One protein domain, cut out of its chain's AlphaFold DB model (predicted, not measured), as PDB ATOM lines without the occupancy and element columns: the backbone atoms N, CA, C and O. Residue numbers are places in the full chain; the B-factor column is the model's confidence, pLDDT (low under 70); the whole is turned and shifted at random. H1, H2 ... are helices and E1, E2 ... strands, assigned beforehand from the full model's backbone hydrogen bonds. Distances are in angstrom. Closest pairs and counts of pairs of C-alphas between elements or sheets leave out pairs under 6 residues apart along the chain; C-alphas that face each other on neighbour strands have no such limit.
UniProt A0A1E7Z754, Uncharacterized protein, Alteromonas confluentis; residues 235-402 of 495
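What this domain is: This is residues 235 to 402 of the 495 residues of an uncharacterized protein of Alteromonas confluentis (UniProt A0A1E7Z754). A long sheet of four strands, strongly twisted and curled, has two helices, H2 and H3, over one face, the two crossing each other, while the short H1 lies over the opposite face towards the last residues of E2. The short H4 ends the printed part off the sheet. You are reading 168 residues with four named helices and four named strands, in the order E1 H1 H2 E2 E3 E4 H3 H4. The sheet runs E1 E2 E3 E4 and is mixed, and the class is mixed, helices and strands. The whole is compact, with a radius of gyration of the C-alphas of 17.7 A, and only just elongated, spanning 55 by 36 by 33 A.

How they stand to each other: Start with edge strand E1, residues 243 to 252; beside it E2, residues 313 to 328, runs parallel, with N 247 and O 315 2.8 A apart, within hydrogen-bond range. H1, residues 256 to 263, and H2, residues 277 to 294, come between them in a strand-helix-strand unit, two parallel neighbour strands with helices between, whose crossover is left-handed. E2, E3, residues 334 to 341, and E4, residues 360 to 362, form a meander, each strand the antiparallel neighbour of the one before; look for N 322 and O 339 at 2.9 A, and N 340 and O 360 at 2.8 A. H1 is on the sheet at a height of 8.7 A, its closest C-alphas to E2 being Phe 262 and Leu 326, 5.3 A apart. On the opposite face H2 lies over E1, with the C-alphas of Ala 248 and Ser 281 closest at 4.8 A. H3, residues 371 to 391, is on the same face as H2 and touches it with residues 379 to 387 alone, closest at the C-alphas of Leu 284 and Ala 383, 4.8 A, at a steep tilt of 48 degrees. H4, residues 395 to 402, is not on the sheet. Every O i to N i+4 pair is within hydrogen-bond range in H1, H2 and H3, and 2 of 4 are in H4.

Where its parts are: Find C-alpha 243 at (31.108, 111.010, 68.138); E1 runs 29.7 A from there. H2 is 25.6 A long. E2, 41.7 A long, begins at C-alpha 313, (33.418, 116.030, 71.522), and bends by 77 degrees at residue 325. E3 spans 22.9 A and H3 29.6 A; H4 ends at C-alpha 402, (10.975, 118.912, 69.472).

The domain as a whole: The C-alphas farthest apart are those of Ser 238 and Gly 332, 55.5 A. The printed part has no cut. The links H1 to H2, H2 to E2 and E3 to E4 are long. Confidence is under 70 at residue 297 and residues 305 to 309, 343 to 350, 356 to 358 and 390 to 402.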
ATOM      1  N   GLY A 235      29.011 121.485  65.596       81.12
ATOM      2  CA  GLY A 235      28.911 122.395  64.459       81.12
ATOM      3  C   GLY A 235      30.131 122.428  63.551       81.12
ATOM      4  O   GLY A 235      29.981 122.527  62.337       81.12
ATOM      5  N   ALA A 236      31.328 122.317  64.125       82.81
ATOM      6  CA  ALA A 236      32.582 122.285  63.378       82.81
ATOM      7  C   ALA A 236      32.910 120.895  62.805       82.81
ATOM      8  O   ALA A 236      33.844 120.753  62.014       82.81
ATOM      9  N   SER A 237      32.161 119.858  63.190       82.69
ATOM     10  CA  SER A 237      32.420 118.489  62.756       82.69
ATOM     11  C   SER A 237      32.302 118.344  61.237       82.69
ATOM     12  O   SER A 237      31.272 118.665  60.638       82.69
ATOM     13  N   SER A 238      33.317 117.748  60.612       77.88
ATOM     14  CA  SER A 238      33.284 117.273  59.221       77.88
ATOM     15  C   SER A 238      32.987 115.768  59.117       77.88
ATOM     16  O   SER A 238      32.806 115.232  58.022       77.88
ATOM     17  N   GLU A 239      32.900 115.074  60.255       79.25
ATOM     18  CA  GLU A 239      32.739 113.624  60.316       79.25
ATOM     19  C   GLU A 239      31.335 113.185  59.924       79.25
ATOM     20  O   GLU A 239      30.344 113.682  60.454       79.25
ATOM     21  N   ALA A 240      31.242 112.174  59.060       74.44
ATOM     22  CA  ALA A 240      29.982 111.581  58.615       74.44
ATOM     23  C   ALA A 240      29.021 111.221  59.768       74.44
ATOM     24  O   ALA A 240      27.817 111.442  59.647       74.44
ATOM     25  N   PHE A 241      29.562 110.703  60.873       84.62
ATOM     26  CA  PHE A 241      28.840 110.419  62.113       84.62
ATOM     27  C   PHE A 241      29.651 110.975  63.283       84.62
ATOM     28  O   PHE A 241      30.606 110.318  63.695       84.62
ATOM     29  N   PRO A 242      29.293 112.159  63.801       87.44
ATOM     30  CA  PRO A 242      29.973 112.744  64.942       87.44
ATOM     31  C   PRO A 242      29.901 111.832  66.164       87.44
ATOM     32  O   PRO A 242      28.888 111.159  66.402       87.44
ATOM     33  N   SER A 243      30.967 111.839  66.950       90.00
ATOM     34  CA  SER A 243      31.108 111.010  68.138       90.00
ATOM     35  C   SER A 243      31.245 111.837  69.412       90.00
ATOM     36  O   SER A 243      31.890 112.883  69.436       90.00
ATOM     37  N   VAL A 244      30.620 111.364  70.489       88.69
ATOM     38  CA  VAL A 244      30.703 111.993  71.814       88.69
ATOM     39  C   VAL A 244      31.227 110.969  72.808       88.69
ATOM     40  O   VAL A 244      30.824 109.803  72.777       88.69
ATOM     41  N   MET A 245      32.118 111.405  73.693       89.75
ATOM     42  CA  MET A 245      32.645 110.602  74.792       89.75
ATOM     43  C   MET A 245      32.599 111.397  76.094       89.75
ATOM     44  O   MET A 245      32.892 112.589  76.105       89.75
ATOM     45  N   VAL A 246      32.256 110.725  77.193       87.75
ATOM     46  CA  VAL A 246      32.294 111.289  78.545       87.75
ATOM     47  C   VAL A 246      33.304 110.509  79.382       87.75
ATOM     48  O   VAL A 246      33.117 109.314  79.606       87.75
ATOM     49  N   LYS A 247      34.346 111.184  79.870       88.56
ATOM     50  CA  LYS A 247      35.282 110.669  80.872       88.56
ATOM     51  C   LYS A 247      34.779 111.041  82.256       88.56
ATOM     52  O   LYS A 247      34.704 112.221  82.589       88.56
ATOM     53  N   ALA A 248      34.427 110.038  83.047       87.94
ATOM     54  CA  ALA A 248      33.882 110.227  84.379       87.94
ATOM     55  C   ALA A 248      34.837 109.716  85.456       87.94
ATOM     56  O   ALA A 248      35.425 108.644  85.307       87.94
ATOM     57  N   SER A 249      34.942 110.465  86.550       88.62
ATOM     58  CA  SER A 249      35.636 110.047  87.764       88.62
ATOM     59  C   SER A 249      34.781 110.343  88.992       88.62
ATOM     60  O   SER A 249      34.169 111.410  89.088       88.62
ATOM     61  N   VAL A 250      34.743 109.392  89.925       87.75
ATOM     62  CA  VAL A 250      34.156 109.581  91.253       87.75
ATOM     63  C   VAL A 250      35.266 109.497  92.290       87.75
ATOM     64  O   VAL A 250      35.864 108.441  92.479       87.75
ATOM     65  N   ASP A 251      35.526 110.613  92.957       88.06
ATOM     66  CA  ASP A 251      36.476 110.687  94.058       88.06
ATOM     67  C   ASP A 251      35.754 110.431  95.384       88.06
ATOM     68  O   ASP A 251      34.892 111.217  95.785       88.06
ATOM     69  N   ASP A 252      36.129 109.381  96.109       87.56
ATOM     70  CA  ASP A 252      35.656 109.194  97.480       87.56
ATOM     71  C   ASP A 252      36.368 110.178  98.427       87.56
ATOM     72  O   ASP A 252      37.598 110.216  98.521       87.56
ATOM     73  N   LYS A 253      35.585 111.024  99.096       90.12
ATOM     74  CA  LYS A 253      36.022 112.019 100.087       90.12
ATOM     75  C   LYS A 253      35.595 111.630 101.509       90.12
ATOM     76  O   LYS A 253      35.618 112.475 102.405       90.12
ATOM     77  N   SER A 254      35.188 110.381 101.727       88.25
ATOM     78  CA  SER A 254      34.795 109.875 103.043       88.25
ATOM     79  C   SER A 254      35.957 109.919 104.037       88.25
ATOM     80  O   SER A 254      37.075 109.498 103.745       88.25
ATOM     81  N   THR A 255      35.703 110.435 105.241       91.44
ATOM     82  CA  THR A 255      36.704 110.482 106.316       91.44
ATOM     83  C   THR A 255      36.828 109.129 107.017       91.44
ATOM     84  O   THR A 255      35.894 108.326 107.010       91.44
ATOM     85  N   ALA A 256      37.956 108.890 107.696       91.62
ATOM     86  CA  ALA A 256      38.150 107.682 108.507       91.62
ATOM     87  C   ALA A 256      37.036 107.498 109.558       91.62
ATOM     88  O   ALA A 256      36.552 106.390 109.769       91.62
ATOM     89  N   GLU A 257      36.565 108.594 110.157       91.38
ATOM     90  CA  GLU A 257      35.445 108.577 111.103       91.38
ATOM     91  C   GLU A 257      34.128 108.120 110.453       91.38
ATOM     92  O   GLU A 257      33.375 107.350 111.050       91.38
ATOM     93  N   ALA A 258      33.843 108.565 109.226       89.31
ATOM     94  CA  ALA A 258      32.636 108.176 108.501       89.31
ATOM     95  C   ALA A 258      32.670 106.693 108.095       89.31
ATOM     96  O   ALA A 258      31.655 106.002 108.197       89.31
ATOM     97  N   ILE A 259      33.843 106.186 107.709       90.38
ATOM     98  CA  ILE A 259      34.058 104.763 107.409       90.38
ATOM     99  C   ILE A 259      33.786 103.915 108.657       90.38
ATOM    100  O   ILE A 259      33.037 102.938 108.607       90.38
ATOM    101  N   ASP A 260      34.325 104.316 109.805       90.62
ATOM    102  CA  ASP A 260      34.156 103.569 111.052       90.62
ATOM    103  C   ASP A 260      32.703 103.569 111.533       90.62
ATOM    104  O   ASP A 260      32.219 102.565 112.059       90.62
ATOM    105  N   LYS A 261      31.993 104.676 111.310       90.56
ATOM    106  CA  LYS A 261      30.613 104.860 111.759       90.56
ATOM    107  C   LYS A 261      29.567 104.248 110.825       90.56
ATOM    108  O   LYS A 261      28.517 103.828 111.310       90.56
ATOM    109  N   PHE A 262      29.807 104.222 109.514       90.88
ATOM    110  CA  PHE A 262      28.784 103.862 108.524       90.88
ATOM    111  C   PHE A 262      29.154 102.659 107.655       90.88
ATOM    112  O   PHE A 262      28.269 101.880 107.323       90.88
ATOM    113  N   GLU A 263      30.429 102.464 107.322       89.12
ATOM    114  CA  GLU A 263      30.869 101.374 106.442       89.12
ATOM    115  C   GLU A 263      31.145 100.083 107.229       89.12
ATOM    116  O   GLU A 263      30.632  99.018 106.892       89.12
ATOM    117  N   ARG A 264      31.910 100.163 108.331       90.00
ATOM    118  CA  ARG A 264      32.244  98.995 109.172       90.00
ATOM    119  C   ARG A 264      31.034  98.238 109.750       90.00
ATOM    120  O   ARG A 264      31.102  97.010 109.773       90.00
ATOM    121  N   PRO A 265      29.957  98.893 110.233       90.31
ATOM    122  CA  PRO A 265      28.793  98.184 110.769       90.31
ATOM    123  C   PRO A 265      27.803  97.707 109.691       90.31
ATOM    124  O   PRO A 265      26.799  97.071 110.025       90.31
ATOM    125  N   ALA A 266      28.029  98.026 108.414       89.94
ATOM    126  CA  ALA A 266      27.132  97.632 107.340       89.94
ATOM    127  C   ALA A 266      27.339  96.173 106.914       89.94
ATOM    128  O   ALA A 266      28.460  95.674 106.831       89.94
ATOM    129  N   GLN A 267      26.240  95.492 106.589       89.69
ATOM    130  CA  GLN A 267      26.279  94.145 106.019       89.69
ATOM    131  C   GLN A 267      26.647  94.160 104.531       89.69
ATOM    132  O   GLN A 267      27.301  93.236 104.054       89.69
ATOM    133  N   ILE A 268      26.226  95.195 103.798       86.56
ATOM    134  CA  ILE A 268      26.607  95.425 102.402       86.56
ATOM    135  C   ILE A 268      27.435  96.700 102.342       86.56
ATOM    136  O   ILE A 268      26.971  97.755 102.763       86.56
ATOM    137  N   LYS A 269      28.644  96.584 101.797       88.81
ATOM    138  CA  LYS A 269      29.613  97.675 101.673       88.81
ATOM    139  C   LYS A 269      29.348  98.570 100.464       88.81
ATOM    140  O   LYS A 269      28.690  98.143  99.514       88.81
ATOM    141  N   SER A 270      29.879  99.789 100.480       84.50
ATOM    142  CA  SER A 270      29.756 100.763  99.387       84.50
ATOM    143  C   SER A 270      30.367 100.277  98.068       84.50
ATOM    144  O   SER A 270      29.769 100.498  97.012       84.50
ATOM    145  N   ASP A 271      31.445  99.490  98.120       84.88
ATOM    146  CA  ASP A 271      32.063  98.834  96.951       84.88
ATOM    147  C   ASP A 271      31.074  97.970  96.143       84.88
ATOM    148  O   ASP A 271      31.190  97.827  94.926       84.88
ATOM    149  N   PHE A 272      30.046  97.421  96.802       85.50
ATOM    150  CA  PHE A 272      29.055  96.546  96.171       85.50
ATOM    151  C   PHE A 272      28.167  97.275  95.152       85.50
ATOM    152  O   PHE A 272      27.528  96.648  94.308       85.50
ATOM    153  N   TYR A 273      28.065  98.602  95.237       84.62
ATOM    154  CA  TYR A 273      27.175  99.383  94.380       84.62
ATOM    155  C   TYR A 273      27.814 100.644  93.798       84.62
ATOM    156  O   TYR A 273      27.257 101.196  92.842       84.62
ATOM    157  N   MET A 274      28.942 101.121  94.341       82.69
ATOM    158  CA  MET A 274      29.637 102.266  93.768       82.69
ATOM    159  C   MET A 274      30.116 101.931  92.350       82.69
ATOM    160  O   MET A 274      30.679 100.864  92.101       82.69
ATOM    161  N   PRO A 275      29.844 102.818  91.382       72.62
ATOM    162  CA  PRO A 275      30.184 102.568  89.999       72.62
ATOM    163  C   PRO A 275      31.697 102.682  89.790       72.62
ATOM    164  O   PRO A 275      32.296 103.694  90.138       72.62
ATOM    165  N   ASP A 276      32.299 101.699  89.121       84.12
ATOM    166  CA  ASP A 276      33.631 101.880  88.542       84.12
ATOM    167  C   ASP A 276      33.610 103.034  87.516       84.12
ATOM    168  O   ASP A 276      32.659 103.176  86.735       84.12
ATOM    169  N   ASN A 277      34.682 103.828  87.480       87.31
ATOM    170  CA  ASN A 277      34.856 104.971  86.583       87.31
ATOM    171  C   ASN A 277      34.639 104.580  85.113       87.31
ATOM    172  O   ASN A 277      34.039 105.341  84.345       87.31
ATOM    173  N   SER A 278      35.056 103.373  84.709       87.94
ATOM    174  CA  SER A 278      34.848 102.887  83.339       87.94
ATOM    175  C   SER A 278      33.370 102.595  83.037       87.94
ATOM    176  O   SER A 278      32.859 102.979  81.976       87.94
ATOM    177  N   LYS A 279      32.650 101.968  83.980       88.88
ATOM    178  CA  LYS A 279      31.211 101.677  83.872       88.88
ATOM    179  C   LYS A 279      30.406 102.980  83.855       88.88
ATOM    180  O   LYS A 279      29.513 103.132  83.019       88.88
ATOM    181  N   LEU A 280      30.772 103.944  84.701       88.62
ATOM    182  CA  LEU A 280      30.148 105.265  84.749       88.62
ATOM    183  C   LEU A 280      30.371 106.063  83.458       88.62
ATOM    184  O   LEU A 280      29.413 106.595  82.900       88.62
ATOM    185  N   SER A 281      31.603 106.091  82.943       90.12
ATOM    186  CA  SER A 281      31.950 106.771  81.685       90.12
ATOM    187  C   SER A 281      31.121 106.244  80.509       90.12
ATOM    188  O   SER A 281      30.540 107.018  79.740       90.12
ATOM    189  N   LYS A 282      30.980 104.915  80.400       90.31
ATOM    190  CA  LYS A 282      30.145 104.265  79.374       90.31
ATOM    191  C   LYS A 282      28.664 104.614  79.524       90.31
ATOM    192  O   LYS A 282      28.001 104.911  78.525       90.31
ATOM    193  N   ALA A 283      28.138 104.599  80.746       89.12
ATOM    194  CA  ALA A 283      26.733 104.902  81.001       89.12
ATOM    195  C   ALA A 283      26.392 106.374  80.746       89.12
ATOM    196  O   ALA A 283      25.390 106.657  80.088       89.12
ATOM    197  N   LEU A 284      27.247 107.306  81.179       88.38
ATOM    198  CA  LEU A 284      27.103 108.733  80.886       88.38
ATOM    199  C   LEU A 284      27.170 109.000  79.385       88.38
ATOM    200  O   LEU A 284      26.274 109.642  78.845       88.38
ATOM    201  N   THR A 285      28.166 108.437  78.696       90.06
ATOM    202  CA  THR A 285      28.287 108.530  77.234       90.06
ATOM    203  C   THR A 285      27.001 108.055  76.553       90.06
ATOM    204  O   THR A 285      26.434 108.759  75.717       90.06
ATOM    205  N   THR A 286      26.473 106.902  76.969       90.00
ATOM    206  CA  THR A 286      25.226 106.345  76.428       90.00
ATOM    207  C   THR A 286      24.022 107.250  76.696       90.00
ATOM    208  O   THR A 286      23.227 107.482  75.786       90.00
ATOM    209  N   CYS A 287      23.884 107.795  77.909       85.12
ATOM    210  CA  CYS A 287      22.774 108.681  78.268       85.12
ATOM    211  C   CYS A 287      22.825 110.005  77.494       85.12
ATOM    212  O   CYS A 287      21.810 110.428  76.937       85.12
ATOM    213  N   VAL A 288      24.003 110.628  77.385       85.00
ATOM    214  CA  VAL A 288      24.202 111.860  76.604       85.00
ATOM    215  C   VAL A 288      23.829 111.634  75.142       85.00
ATOM    216  O   VAL A 288      23.017 112.370  74.586       85.00
ATOM    217  N   ILE A 289      24.359 110.577  74.528       87.69
ATOM    218  CA  ILE A 289      24.103 110.253  73.120       87.69
ATOM    219  C   ILE A 289      22.640 109.911  72.881       87.69
ATOM    220  O   ILE A 289      22.060 110.356  71.890       87.69
ATOM    221  N   SER A 290      22.045 109.108  73.765       84.44
ATOM    222  CA  SER A 290      20.627 108.764  73.696       84.44
ATOM    223  C   SER A 290      19.790 110.034  73.657       84.44
ATOM    224  O   SER A 290      18.936 110.173  72.787       84.44
ATOM    225  N   THR A 291      20.104 111.000  74.521       79.38
ATOM    226  CA  THR A 291      19.306 112.219  74.612       79.38
ATOM    227  C   THR A 291      19.560 113.186  73.459       79.38
ATOM    228  O   THR A 291      18.605 113.694  72.885       79.38
ATOM    229  N   LEU A 292      20.806 113.370  73.007       81.06
ATOM    230  CA  LEU A 292      21.091 114.158  71.798       81.06
ATOM    231  C   LEU A 292      20.379 113.585  70.562       81.06
ATOM    232  O   LEU A 292      19.805 114.328  69.767       81.06
ATOM    233  N   ASN A 293      20.362 112.257  70.423       82.75
ATOM    234  CA  ASN A 293      19.676 111.587  69.321       82.75
ATOM    235  C   ASN A 293      18.142 111.662  69.419       82.75
ATOM    236  O   ASN A 293      17.480 111.463  68.405       82.75
ATOM    237  N   GLN A 294      17.553 111.966  70.583       78.00
ATOM    238  CA  GLN A 294      16.103 112.174  70.688       78.00
ATOM    239  C   GLN A 294      15.639 113.431  69.946       78.00
ATOM    240  O   GLN A 294      14.482 113.477  69.529       78.00
ATOM    241  N   PHE A 295      16.507 114.425  69.735       71.00
ATOM    242  CA  PHE A 295      16.153 115.670  69.039       71.00
ATOM    243  C   PHE A 295      16.158 115.563  67.518       71.00
ATOM    244  O   PHE A 295      15.708 116.479  66.831       71.00
ATOM    245  N   ILE A 296      16.638 114.446  66.979       73.25
ATOM    246  CA  ILE A 296      16.773 114.227  65.543       73.25
ATOM    247  C   ILE A 296      15.995 112.979  65.102       73.25
ATOM    248  O   ILE A 296      15.709 112.105  65.919       73.25
ATOM    249  N   PRO A 297      15.601 112.879  63.819       66.62
ATOM    250  CA  PRO A 297      14.775 111.765  63.343       66.62
ATOM    251  C   PRO A 297      15.474 110.395  63.364       66.62
ATOM    252  O   PRO A 297      14.805 109.364  63.390       66.62
ATOM    253  N   GLU A 298      16.810 110.371  63.335       74.12
ATOM    254  CA  GLU A 298      17.630 109.157  63.278       74.12
ATOM    255  C   GLU A 298      18.866 109.277  64.173       74.12
ATOM    256  O   GLU A 298      19.353 110.376  64.426       74.12
ATOM    257  N   LYS A 299      19.419 108.135  64.607       81.88
ATOM    258  CA  LYS A 299      20.639 108.070  65.429       81.88
ATOM    259  C   LYS A 299      21.871 108.500  64.621       81.88
ATOM    260  O   LYS A 299      22.534 107.668  63.998       81.88
ATOM    261  N   LEU A 300      22.169 109.796  64.629       84.00
ATOM    262  CA  LEU A 300      23.349 110.368  63.979       84.00
ATOM    263  C   LEU A 300      24.577 110.317  64.892       84.00
ATOM    264  O   LEU A 300      25.652 109.925  64.442       84.00
ATOM    265  N   ILE A 301      24.421 110.713  66.157       86.50
ATOM    266  CA  ILE A 301      25.527 110.817  67.110       86.50
ATOM    267  C   ILE A 301      25.862 109.423  67.633       86.50
ATOM    268  O   ILE A 301      24.966 108.682  68.053       86.50
ATOM    269  N   ARG A 302      27.142 109.052  67.602       87.38
ATOM    270  CA  ARG A 302      27.612 107.716  67.993       87.38
ATOM    271  C   ARG A 302      28.555 107.765  69.196       87.38
ATOM    272  O   ARG A 302      29.201 108.784  69.426       87.38
ATOM    273  N   PRO A 303      28.657 106.673  69.970       84.56
ATOM    274  CA  PRO A 303      29.707 106.563  70.971       84.56
ATOM    275  C   PRO A 303      31.058 106.431  70.275       84.56
ATOM    276  O   PRO A 303      31.158 105.769  69.238       84.56
ATOM    277  N   CYS A 304      32.097 107.034  70.851       79.38
ATOM    278  CA  CYS A 304      33.455 106.660  70.482       79.38
ATOM    279  C   CYS A 304      33.727 105.258  71.050       79.38
ATOM    280  O   CYS A 304      33.683 105.057  72.262       79.38
ATOM    281  N   LEU A 305      33.896 104.267  70.170       56.75
ATOM    282  CA  LEU A 305      33.995 102.846  70.542       56.75
ATOM    283  C   LEU A 305      35.445 102.348  70.648       56.75
ATOM    284  O   LEU A 305      35.657 101.190  71.000       56.75
ATOM    285  N   THR A 306      36.434 103.185  70.331       56.72
ATOM    286  CA  THR A 306      37.851 102.802  70.277       56.72
ATOM    287  C   THR A 306      38.733 103.895  70.864       56.72
ATOM    288  O   THR A 306      38.686 105.020  70.373       56.72
ATOM    289  N   ASP A 307      39.600 103.539  71.817       53.56
ATOM    290  CA  ASP A 307      40.518 104.459  72.517       53.56
ATOM    291  C   ASP A 307      41.474 105.233  71.583       53.56
ATOM    292  O   ASP A 307      42.023 106.262  71.967       53.56
ATOM    293  N   ASN A 308      41.648 104.776  70.337       53.38
ATOM    294  CA  ASN A 308      42.560 105.372  69.356       53.38
ATOM    295  C   ASN A 308      41.923 106.438  68.445       53.38
ATOM    296  O   ASN A 308      42.638 107.063  67.663       53.38
ATOM    297  N   ALA A 309      40.601 106.631  68.487       64.88
ATOM    298  CA  ALA A 309      39.933 107.670  67.705       64.88
ATOM    299  C   ALA A 309      39.591 108.853  68.616       64.88
ATOM    300  O   ALA A 309      38.863 108.692  69.595       64.88
ATOM    301  N   ALA A 310      40.106 110.043  68.292       76.56
ATOM    302  CA  ALA A 310      39.703 111.258  68.990       76.56
ATOM    303  C   ALA A 310      38.198 111.482  68.751       76.56
ATOM    304  O   ALA A 310      37.774 111.490  67.593       76.56
ATOM    305  N   PRO A 311      37.375 111.611  69.806       84.31
ATOM    306  CA  PRO A 311      35.956 111.878  69.628       84.31
ATOM    307  C   PRO A 311      35.749 113.280  69.043       84.31
ATOM    308  O   PRO A 311      36.569 114.173  69.251       84.31
ATOM    309  N   THR A 312      34.611 113.512  68.384       86.38
ATOM    310  CA  THR A 312      34.239 114.873  67.962       86.38
ATOM    311  C   THR A 312      34.083 115.804  69.167       86.38
ATOM    312  O   THR A 312      34.467 116.965  69.103       86.38
ATOM    313  N   ALA A 313      33.507 115.304  70.262       85.56
ATOM    314  CA  ALA A 313      33.418 116.030  71.522       85.56
ATOM    315  C   ALA A 313      33.811 115.124  72.690       85.56
ATOM    316  O   ALA A 313      33.255 114.033  72.861       85.56
ATOM    317  N   GLU A 314      34.740 115.603  73.509       88.56
ATOM    318  CA  GLU A 314      35.154 114.950  74.746       88.56
ATOM    319  C   GLU A 314      34.679 115.774  75.939       88.56
ATOM    320  O   GLU A 314      34.925 116.975  76.019       88.56
ATOM    321  N   LEU A 315      33.975 115.116  76.853       86.12
ATOM    322  CA  LEU A 315      33.406 115.727  78.044       86.12
ATOM    323  C   LEU A 315      34.051 115.122  79.287       86.12
ATOM    324  O   LEU A 315      34.273 113.912  79.338       86.12
ATOM    325  N   SER A 316      34.287 115.935  80.308       86.31
ATOM    326  CA  SER A 316      34.769 115.484  81.615       86.31
ATOM    327  C   SER A 316      33.659 115.575  82.656       86.31
ATOM    328  O   SER A 316      32.939 116.560  82.716       86.31
ATOM    329  N   CYS A 317      33.504 114.567  83.507       85.88
ATOM    330  CA  CYS A 317      32.586 114.606  84.643       85.88
ATOM    331  C   CYS A 317      33.340 114.196  85.904       85.88
ATOM    332  O   CYS A 317      33.711 113.035  86.049       85.88
ATOM    333  N   GLN A 318      33.580 115.153  86.797       87.06
ATOM    334  CA  GLN A 318      34.232 114.902  88.080       87.06
ATOM    335  C   GLN A 318      33.198 115.026  89.194       87.06
ATOM    336  O   GLN A 318      32.630 116.100  89.421       87.06
ATOM    337  N   LEU A 319      32.945 113.914  89.872       87.25
ATOM    338  CA  LEU A 319      32.026 113.821  90.996       87.25
ATOM    339  C   LEU A 319      32.806 113.449  92.252       87.25
ATOM    340  O   LEU A 319      33.835 112.785  92.187       87.25
ATOM    341  N   ASN A 320      32.287 113.855  93.400       88.50
ATOM    342  CA  ASN A 320      32.758 113.414  94.699       88.50
ATOM    343  C   ASN A 320      31.675 112.571  95.369       88.50
ATOM    344  O   ASN A 320      30.482 112.811  95.168       88.50
ATOM    345  N   ALA A 321      32.106 111.636  96.202       89.44
ATOM    346  CA  ALA A 321      31.262 110.810  97.046       89.44
ATOM    347  C   ALA A 321      31.644 111.000  98.520       89.44
ATOM    348  O   ALA A 321      32.815 111.187  98.836       89.44
ATOM    349  N   LEU A 322      30.665 110.966  99.423       90.81
ATOM    350  CA  LEU A 322      30.908 110.911 100.866       90.81
ATOM    351  C   LEU A 322      29.898 109.997 101.558       90.81
ATOM    352  O   LEU A 322      28.707 110.036 101.248       90.81
ATOM    353  N   LEU A 323      30.359 109.200 102.518       91.31
ATOM    354  CA  LEU A 323      29.502 108.413 103.401       91.31
ATOM    355  C   LEU A 323      28.681 109.335 104.311       91.31
ATOM    356  O   LEU A 323      29.229 110.189 105.010       91.31
ATOM    357  N   HIS A 324      27.361 109.156 104.311       87.69
ATOM    358  CA  HIS A 324      26.435 110.046 105.009       87.69
ATOM    359  C   HIS A 324      25.770 109.403 106.227       87.69
ATOM    360  O   HIS A 324      25.787 109.984 107.314       87.69
ATOM    361  N   ARG A 325      25.150 108.229 106.054       89.62
ATOM    362  CA  ARG A 325      24.428 107.523 107.125       89.62
ATOM    363  C   ARG A 325      24.292 106.033 106.844       89.62
ATOM    364  O   ARG A 325      24.456 105.604 105.712       89.62
ATOM    365  N   LEU A 326      23.925 105.260 107.863       89.94
ATOM    366  CA  LEU A 326      23.564 103.849 107.719       89.94
ATOM    367  C   LEU A 326      22.046 103.712 107.546       89.94
ATOM    368  O   LEU A 326      21.280 104.290 108.319       89.94
ATOM    369  N   ALA A 327      21.614 102.939 106.555       87.00
ATOM    370  CA  ALA A 327      20.213 102.619 106.310       87.00
ATOM    371  C   ALA A 327      19.973 101.110 106.372       87.00
ATOM    372  O   ALA A 327      20.879 100.311 106.148       87.00
ATOM    373  N   THR A 328      18.734 100.722 106.664       87.06
ATOM    374  CA  THR A 328      18.290  99.324 106.600       87.06
ATOM    375  C   THR A 328      17.274  99.217 105.476       87.06
ATOM    376  O   THR A 328      16.272  99.929 105.492       87.06
ATOM    377  N   PHE A 329      17.553  98.382 104.478       80.12
ATOM    378  CA  PHE A 329      16.621  98.138 103.374       80.12
ATOM    379  C   PHE A 329      15.509  97.175 103.799       80.12
ATOM    380  O   PHE A 329      15.675  96.433 104.763       80.12
ATOM    381  N   ASP A 330      14.427  97.095 103.019       73.75
ATOM    382  CA  ASP A 330      13.290  96.183 103.265       73.75
ATOM    383  C   ASP A 330      13.705  94.707 103.424       73.75
ATOM    384  O   ASP A 330      13.024  93.918 104.070       73.75
ATOM    385  N   SER A 331      14.860  94.333 102.866       73.19
ATOM    386  CA  SER A 331      15.484  93.012 103.035       73.19
ATOM    387  C   SER A 331      16.071  92.747 104.433       73.19
ATOM    388  O   SER A 331      16.605  91.668 104.672       73.19
ATOM    389  N   GLY A 332      16.041  93.729 105.338       78.44
ATOM    390  CA  GLY A 332      16.672  93.685 106.660       78.44
ATOM    391  C   GLY A 332      18.188  93.912 106.650       78.44
ATOM    392  O   GLY A 332      18.788  94.029 107.718       78.44
ATOM    393  N   LYS A 333      18.820  94.000 105.471       84.94
ATOM    394  CA  LYS A 333      20.264  94.237 105.345       84.94
ATOM    395  C   LYS A 333      20.613  95.713 105.557       84.94
ATOM    396  O   LYS A 333      19.935  96.602 105.028       84.94
ATOM    397  N   THR A 334      21.687  95.966 106.305       89.44
ATOM    398  CA  THR A 334      22.218  97.314 106.555       89.44
ATOM    399  C   THR A 334      23.212  97.729 105.473       89.44
ATOM    400  O   THR A 334      24.069  96.940 105.071       89.44
ATOM    401  N   ILE A 335      23.085  98.968 104.994       89.50
ATOM    402  CA  ILE A 335      23.837  99.521 103.861       89.50
ATOM    403  C   ILE A 335      24.226 100.972 104.182       89.50
ATOM    404  O   ILE A 335      23.382 101.721 104.687       89.50
ATOM    405  N   PRO A 336      25.462 101.409 103.895       91.00
ATOM    406  CA  PRO A 336      25.820 102.812 103.986       91.00
ATOM    407  C   PRO A 336      25.178 103.572 102.825       91.00
ATOM    408  O   PRO A 336      25.198 103.108 101.688       91.00
ATOM    409  N   LEU A 337      24.627 104.747 103.103       90.12
ATOM    410  CA  LEU A 337      24.182 105.692 102.091       90.12
ATOM    411  C   LEU A 337      25.293 106.703 101.815       90.12
ATOM    412  O   LEU A 337      25.874 107.284 102.735       90.12
ATOM    413  N   VAL A 338      25.559 106.911 100.531       89.25
ATOM    414  CA  VAL A 338      26.570 107.821 100.000       89.25
ATOM    415  C   VAL A 338      25.871 109.030  99.390       89.25
ATOM    416  O   VAL A 338      24.883 108.895  98.668       89.25
ATOM    417  N   ILE A 339      26.391 110.222  99.667       89.19
ATOM    418  CA  ILE A 339      26.023 111.450  98.967       89.19
ATOM    419  C   ILE A 339      27.007 111.671  97.825       89.19
ATOM    420  O   ILE A 339      28.215 111.712  98.042       89.19
ATOM    421  N   ILE A 340      26.475 111.877  96.624       88.00
ATOM    422  CA  ILE A 340      27.230 112.238  95.427       88.00
ATOM    423  C   ILE A 340      26.968 113.708  95.091       88.00
ATOM    424  O   ILE A 340      25.818 114.154  95.068       88.00
ATOM    425  N   TYR A 341      28.034 114.460  94.825       85.81
ATOM    426  CA  TYR A 341      27.983 115.893  94.521       85.81
ATOM    427  C   TYR A 341      29.117 116.305  93.570       85.81
ATOM    428  O   TYR A 341      30.125 115.614  93.454       85.81
ATOM    429  N   SER A 342      28.978 117.440  92.883       81.31
ATOM    430  CA  SER A 342      30.052 118.013  92.053       81.31
ATOM    431  C   SER A 342      30.722 119.200  92.740       81.31
ATOM    432  O   SER A 342      30.047 119.983  93.407       81.31
ATOM    433  N   ASN A 343      32.027 119.392  92.525       69.75
ATOM    434  CA  ASN A 343      32.718 120.602  92.975       69.75
ATOM    435  C   ASN A 343      32.190 121.833  92.221       69.75
ATOM    436  O   ASN A 343      32.308 121.916  91.000       69.75
ATOM    437  N   GLN A 344      31.643 122.799  92.961       57.59
ATOM    438  CA  GLN A 344      31.151 124.072  92.413       57.59
ATOM    439  C   GLN A 344      32.288 125.042  92.044       57.59
ATOM    440  O   GLN A 344      32.088 125.937  91.236       57.59
ATOM    441  N   ASN A 345      33.483 124.838  92.613       52.09
ATOM    442  CA  ASN A 345      34.643 125.728  92.467       52.09
ATOM    443  C   ASN A 345      35.605 125.334  91.335       52.09
ATOM    444  O   ASN A 345      36.650 125.966  91.182       52.09
ATOM    445  N   LEU A 346      35.311 124.276  90.572       53.41
ATOM    446  CA  LEU A 346      36.098 123.973  89.377       53.41
ATOM    447  C   LEU A 346      35.881 125.107  88.376       53.41
ATOM    448  O   LEU A 346      34.741 125.471  88.089       53.41
ATOM    449  N   THR A 347      36.974 125.672  87.857       50.16
ATOM    450  CA  THR A 347      36.909 126.589  86.720       50.16
ATOM    451  C   THR A 347      36.061 125.926  85.637       50.16
ATOM    452  O   THR A 347      36.335 124.770  85.305       50.16
ATOM    453  N   PRO A 348      35.038 126.606  85.092       53.75
ATOM    454  CA  PRO A 348      34.240 126.067  84.005       53.75
ATOM    455  C   PRO A 348      35.114 126.059  82.751       53.75
ATOM    456  O   PRO A 348      34.996 126.904  81.865       53.75
ATOM    457  N   ASN A 349      36.039 125.105  82.663       60.88
ATOM    458  CA  ASN A 349      36.470 124.650  81.364       60.88
ATOM    459  C   ASN A 349      35.194 124.175  80.664       60.88
ATOM    460  O   ASN A 349      34.364 123.469  81.233       60.88
ATOM    461  N   SER A 350      34.998 124.608  79.425       67.25
ATOM    462  CA  SER A 350      33.741 124.414  78.697       67.25
ATOM    463  C   SER A 350      33.390 122.936  78.435       67.25
ATOM    464  O   SER A 350      32.364 122.640  77.842       67.25
ATOM    465  N   GLN A 351      34.221 122.005  78.906       77.69
ATOM    466  CA  GLN A 351      34.134 120.560  78.723       77.69
ATOM    467  C   GLN A 351      33.589 119.820  79.958       77.69
ATOM    468  O   GLN A 351      33.254 118.639  79.842       77.69
ATOM    469  N   SER A 352      33.486 120.475  81.124       76.00
ATOM    470  CA  SER A 352      33.090 119.804  82.370       76.00
ATOM    471  C   SER A 352      31.578 119.765  82.612       76.00
ATOM    472  O   SER A 352      30.867 120.758  82.474       76.00
ATOM    473  N   LEU A 353      31.093 118.589  83.011       72.94
ATOM    474  CA  LEU A 353      29.725 118.284  83.425       72.94
ATOM    475  C   LEU A 353      29.593 118.453  84.949       72.94
ATOM    476  O   LEU A 353      30.259 117.738  85.702       72.94
ATOM    477  N   HIS A 354      28.696 119.337  85.402       72.44
ATOM    478  CA  HIS A 354      28.492 119.650  86.825       72.44
ATOM    479  C   HIS A 354      27.080 119.292  87.306       72.44
ATOM    480  O   HIS A 354      26.091 119.737  86.739       72.44
ATOM    481  N   LEU A 355      26.959 118.574  88.425       72.56
ATOM    482  CA  LEU A 355      25.668 118.226  89.041       72.56
ATOM    483  C   LEU A 355      24.926 119.453  89.633       72.56
ATOM    484  O   LEU A 355      23.760 119.358  90.022       72.56
ATOM    485  N   GLY A 356      25.589 120.614  89.691       68.25
ATOM    486  CA  GLY A 356      25.062 121.855  90.257       68.25
ATOM    487  C   GLY A 356      25.088 121.854  91.788       68.25
ATOM    488  O   GLY A 356      25.978 121.273  92.405       68.25
ATOM    489  N   SER A 357      24.114 122.519  92.418       63.53
ATOM    490  CA  SER A 357      23.968 122.587  93.883       63.53
ATOM    491  C   SER A 357      23.214 121.408  94.503       63.53
ATOM    492  O   SER A 357      22.929 121.419  95.701       63.53
ATOM    493  N   LYS A 358      22.861 120.395  93.707       67.94
ATOM    494  CA  LYS A 358      22.082 119.250  94.174       67.94
ATOM    495  C   LYS A 358      23.007 118.146  94.674       67.94
ATOM    496  O   LYS A 358      23.875 117.684  93.943       67.94
ATOM    497  N   ASN A 359      22.746 117.686  95.891       80.38
ATOM    498  CA  ASN A 359      23.340 116.479  96.451       80.38
ATOM    499  C   ASN A 359      22.415 115.297  96.157       80.38
ATOM    500  O   ASN A 359      21.199 115.412  96.323       80.38
ATOM    501  N   PHE A 360      22.977 114.172  95.722       81.44
ATOM    502  CA  PHE A 360      22.209 112.969  95.418       81.44
ATOM    503  C   PHE A 360      22.558 111.847  96.392       81.44
ATOM    504  O   PHE A 360      23.709 111.431  96.463       81.44
ATOM    505  N   GLU A 361      21.569 111.368  97.143       83.56
ATOM    506  CA  GLU A 361      21.734 110.260  98.087       83.56
ATOM    507  C   GLU A 361      21.523 108.903  97.399       83.56
ATOM    508  O   GLU A 361      20.642 108.748  96.545       83.56
ATOM    509  N   PHE A 362      22.340 107.916  97.771       81.62
ATOM    510  CA  PHE A 362      22.481 106.667  97.036       81.62
ATOM    511  C   PHE A 362      22.902 105.477  97.918       81.62
ATOM    512  O   PHE A 362      23.641 105.702  98.871       81.62
ATOM    513  N   PRO A 363      22.532 104.216  97.600       83.31
ATOM    514  CA  PRO A 363      21.616 103.785  96.543       83.31
ATOM    515  C   PRO A 363      20.147 103.924  96.967       83.31
ATOM    516  O   PRO A 363      19.807 103.747  98.129       83.31
ATOM    517  N   GLN A 364      19.248 104.201  96.016       78.38
ATOM    518  CA  GLN A 364      17.794 104.229  96.277       78.38
ATOM    519  C   GLN A 364      17.165 102.827  96.292       78.38
ATOM    520  O   GLN A 364      16.153 102.585  96.941       78.38
ATOM    521  N   ARG A 365      17.754 101.902  95.530       81.75
ATOM    522  CA  ARG A 365      17.347 100.500  95.423       81.75
ATOM    523  C   ARG A 365      18.586  99.655  95.178       81.75
ATOM    524  O   ARG A 365      19.485 100.089  94.462       81.75
ATOM    525  N   LEU A 366      18.605  98.450  95.736       82.25
ATOM    526  CA  LEU A 366      19.719  97.520  95.607       82.25
ATOM    527  C   LEU A 366      19.208  96.089  95.385       82.25
ATOM    528  O   LEU A 366      18.105  95.744  95.815       82.25
ATOM    529  N   TYR A 367      19.999  95.266  94.695       84.19
ATOM    530  CA  TYR A 367      19.756  93.838  94.494       84.19
ATOM    531  C   TYR A 367      20.777  93.061  95.338       84.19
ATOM    532  O   TYR A 367      21.871  92.764  94.859       84.19
ATOM    533  N   PRO A 368      20.458  92.753  96.604       76.06
ATOM    534  CA  PRO A 368      21.450  92.380  97.615       76.06
ATOM    535  C   PRO A 368      22.169  91.052  97.364       76.06
ATOM    536  O   PRO A 368      23.168  90.781  98.020       76.06
ATOM    537  N   ASP A 369      21.675  90.245  96.427       83.12
ATOM    538  CA  ASP A 369      22.255  88.952  96.056       83.12
ATOM    539  C   ASP A 369      22.863  88.985  94.638       83.12
ATOM    540  O   ASP A 369      23.219  87.954  94.072       83.12
ATOM    541  N   ASN A 370      22.951  90.171  94.021       86.69
ATOM    542  CA  ASN A 370      23.533  90.359  92.697       86.69
ATOM    543  C   ASN A 370      24.240  91.719  92.587       86.69
ATOM    544  O   ASN A 370      23.613  92.755  92.335       86.69
ATOM    545  N   GLU A 371      25.560  91.687  92.765       85.88
ATOM    546  CA  GLU A 371      26.444  92.854  92.701       85.88
ATOM    547  C   GLU A 371      26.370  93.543  91.337       85.88
ATOM    548  O   GLU A 371      26.079  94.734  91.261       85.88
ATOM    549  N   ASP A 372      26.504  92.787  90.245       86.88
ATOM    550  CA  ASP A 372      26.492  93.341  88.889       86.88
ATOM    551  C   ASP A 372      25.192  94.082  88.563       86.88
ATOM    552  O   ASP A 372      25.215  95.165  87.974       86.88
ATOM    553  N   LYS A 373      24.037  93.532  88.961       86.44
ATOM    554  CA  LYS A 373      22.735  94.196  88.785       86.44
ATOM    555  C   LYS A 373      22.613  95.437  89.655       86.44
ATOM    556  O   LYS A 373      22.033  96.426  89.204       86.44
ATOM    557  N   SER A 374      23.139  95.395  90.877       86.75
ATOM    558  CA  SER A 374      23.152  96.541  91.786       86.75
ATOM    559  C   SER A 374      24.008  97.663  91.225       86.75
ATOM    560  O   SER A 374      23.492  98.763  91.038       86.75
ATOM    561  N   GLN A 375      25.252  97.370  90.845       87.56
ATOM    562  CA  GLN A 375      26.150  98.315  90.190       87.56
ATOM    563  C   GLN A 375      25.541  98.849  88.892       87.56
ATOM    564  O   GLN A 375      25.500 100.057  88.701       87.56
ATOM    565  N   ALA A 376      24.999  98.004  88.011       87.12
ATOM    566  CA  ALA A 376      24.405  98.463  86.753       87.12
ATOM    567  C   ALA A 376      23.195  99.389  86.967       87.12
ATOM    568  O   ALA A 376      23.072 100.410  86.289       87.12
ATOM    569  N   TYR A 377      22.302  99.060  87.905       87.56
ATOM    570  CA  TYR A 377      21.184  99.935  88.274       87.56
ATOM    571  C   TYR A 377      21.695 101.284  88.777       87.56
ATOM    572  O   TYR A 377      21.282 102.340  88.297       87.56
ATOM    573  N   CYS A 378      22.648 101.220  89.697       86.50
ATOM    574  CA  CYS A 378      23.271 102.352  90.338       86.50
ATOM    575  C   CYS A 378      23.951 103.295  89.325       86.50
ATOM    576  O   CYS A 378      23.621 104.482  89.249       86.50
ATOM    577  N   VAL A 379      24.841 102.750  88.498       88.50
ATOM    578  CA  VAL A 379      25.530 103.441  87.403       88.50
ATOM    579  C   VAL A 379      24.530 104.178  86.504       88.50
ATOM    580  O   VAL A 379      24.703 105.362  86.216       88.50
ATOM    581  N   ASN A 380      23.476 103.487  86.061       87.94
ATOM    582  CA  ASN A 380      22.499 104.058  85.138       87.94
ATOM    583  C   ASN A 380      21.670 105.167  85.791       87.94
ATOM    584  O   ASN A 380      21.430 106.193  85.155       87.94
ATOM    585  N   LEU A 381      21.267 104.992  87.051       86.94
ATOM    586  CA  LEU A 381      20.516 106.002  87.791       86.94
ATOM    587  C   LEU A 381      21.347 107.275  87.991       86.94
ATOM    588  O   LEU A 381      20.847 108.378  87.763       86.94
ATOM    589  N   LEU A 382      22.622 107.133  88.366       85.50
ATOM    590  CA  LEU A 382      23.532 108.266  88.507       85.50
ATOM    591  C   LEU A 382      23.741 108.974  87.164       85.50
ATOM    592  O   LEU A 382      23.601 110.193  87.088       85.50
ATOM    593  N   ALA A 383      24.004 108.222  86.092       87.00
ATOM    594  CA  ALA A 383      24.193 108.784  84.758       87.00
ATOM    595  C   ALA A 383      22.955 109.556  84.266       87.00
ATOM    596  O   ALA A 383      23.081 110.676  83.774       87.00
ATOM    597  N   GLN A 384      21.756 108.998  84.454       84.75
ATOM    598  CA  GLN A 384      20.498 109.681  84.142       84.75
ATOM    599  C   GLN A 384      20.308 110.939  84.990       84.75
ATOM    600  O   GLN A 384      19.904 111.971  84.469       84.75
ATOM    601  N   THR A 385      20.633 110.876  86.281       81.56
ATOM    602  CA  THR A 385      20.525 112.020  87.197       81.56
ATOM    603  C   THR A 385      21.456 113.154  86.779       81.56
ATOM    604  O   THR A 385      21.031 114.308  86.739       81.56
ATOM    605  N   VAL A 386      22.702 112.841  86.415       79.94
ATOM    606  CA  VAL A 386      23.663 113.820  85.887       79.94
ATOM    607  C   VAL A 386      23.132 114.429  84.592       79.94
ATOM    608  O   VAL A 386      23.033 115.647  84.491       79.94
ATOM    609  N   VAL A 387      22.721 113.610  83.619       79.69
ATOM    610  CA  VAL A 387      22.238 114.112  82.322       79.69
ATOM    611  C   VAL A 387      20.979 114.967  82.479       79.69
ATOM    612  O   VAL A 387      20.914 116.054  81.909       79.69
ATOM    613  N   ASN A 388      20.020 114.542  83.301       75.94
ATOM    614  CA  ASN A 388      18.786 115.290  83.537       75.94
ATOM    615  C   ASN A 388      19.043 116.631  84.243       75.94
ATOM    616  O   ASN A 388      18.408 117.625  83.910       75.94
ATOM    617  N   ASN A 389      19.989 116.689  85.186       71.88
ATOM    618  CA  ASN A 389      20.311 117.927  85.905       71.88
ATOM    619  C   ASN A 389      21.269 118.864  85.142       71.88
ATOM    620  O   ASN A 389      21.296 120.057  85.440       71.88
ATOM    621  N   VAL A 390      22.044 118.358  84.176       67.94
ATOM    622  CA  VAL A 390      22.992 119.167  83.384       67.94
ATOM    623  C   VAL A 390      22.378 119.640  82.068       67.94
ATOM    624  O   VAL A 390      22.438 120.821  81.735       67.94
ATOM    625  N   PHE A 391      21.790 118.731  81.291       62.84
ATOM    626  CA  PHE A 391      21.315 119.044  79.942       62.84
ATOM    627  C   PHE A 391      19.850 119.488  79.901       62.84
ATOM    628  O   PHE A 391      19.445 120.176  78.966       62.84
ATOM    629  N   PHE A 392      19.046 119.063  80.877       62.41
ATOM    630  CA  PHE A 392      17.592 118.972  80.732       62.41
ATOM    631  C   PHE A 392      16.826 119.399  81.980       62.41
ATOM    632  O   PHE A 392      15.825 118.782  82.350       62.41
ATOM    633  N   THR A 393      17.273 120.481  82.615       57.97
ATOM    634  CA  THR A 393      16.627 121.009  83.822       57.97
ATOM    635  C   THR A 393      15.140 121.335  83.627       57.97
ATOM    636  O   THR A 393      14.419 121.271  84.614       57.97
ATOM    637  N   ASP A 394      14.666 121.548  82.383       51.78
ATOM    638  CA  ASP A 394      13.255 121.807  82.032       51.78
ATOM    639  C   ASP A 394      12.788 121.148  80.703       51.78
ATOM    640  O   ASP A 394      12.266 121.790  79.790       51.78
ATOM    641  N   LEU A 395      12.923 119.821  80.567       48.31
ATOM    642  CA  LEU A 395      12.508 119.076  79.353       48.31
ATOM    643  C   LEU A 395      11.023 119.202  78.958       48.31
ATOM    644  O   LEU A 395      10.687 118.946  77.800       48.31
ATOM    645  N   LYS A 396      10.123 119.573  79.880       46.53
ATOM    646  CA  LYS A 396       8.680 119.658  79.582       46.53
ATOM    647  C   LYS A 396       8.357 120.703  78.507       46.53
ATOM    648  O   LYS A 396       7.455 120.465  77.716       46.53
ATOM    649  N   GLN A 397       9.111 121.803  78.432       45.91
ATOM    650  CA  GLN A 397       8.936 122.828  77.390       45.91
ATOM    651  C   GLN A 397       9.633 122.456  76.069       45.91
ATOM    652  O   GLN A 397       9.193 122.842  74.991       45.91
ATOM    653  N   VAL A 398      10.702 121.656  76.132       44.84
ATOM    654  CA  VAL A 398      11.477 121.239  74.952       44.84
ATOM    655  C   VAL A 398      10.758 120.136  74.170       44.84
ATOM    656  O   VAL A 398      10.872 120.096  72.947       44.84
ATOM    657  N   GLY A 399       9.978 119.273  74.832       48.66
ATOM    658  CA  GLY A 399       9.173 118.230  74.179       48.66
ATOM    659  C   GLY A 399       8.237 118.780  73.094       48.66
ATOM    660  O   GLY A 399       8.286 118.311  71.958       48.66
ATOM    661  N   GLU A 400       7.491 119.848  73.391       49.19
ATOM    662  CA  GLU A 400       6.575 120.496  72.435       49.19
ATOM    663  C   GLU A 400       7.311 121.095  71.225       49.19
ATOM    664  O   GLU A 400       6.870 120.960  70.082       49.19
ATOM    665  N   ILE A 401       8.485 121.691  71.452       49.19
ATOM    666  CA  ILE A 401       9.325 122.271  70.393       49.19
ATOM    667  C   ILE A 401       9.975 121.169  69.546       49.19
ATOM    668  O   ILE A 401      10.100 121.308  68.329       49.19
ATOM    669  N   THR A 402      10.370 120.057  70.167       50.66
ATOM    670  CA  THR A 402      10.975 118.912  69.472       50.66
ATOM    671  C   THR A 402       9.950 118.217  68.586       50.66
ATOM    672  O   THR A 402      10.268 117.849  67.455       50.66
TER     673      THR A 402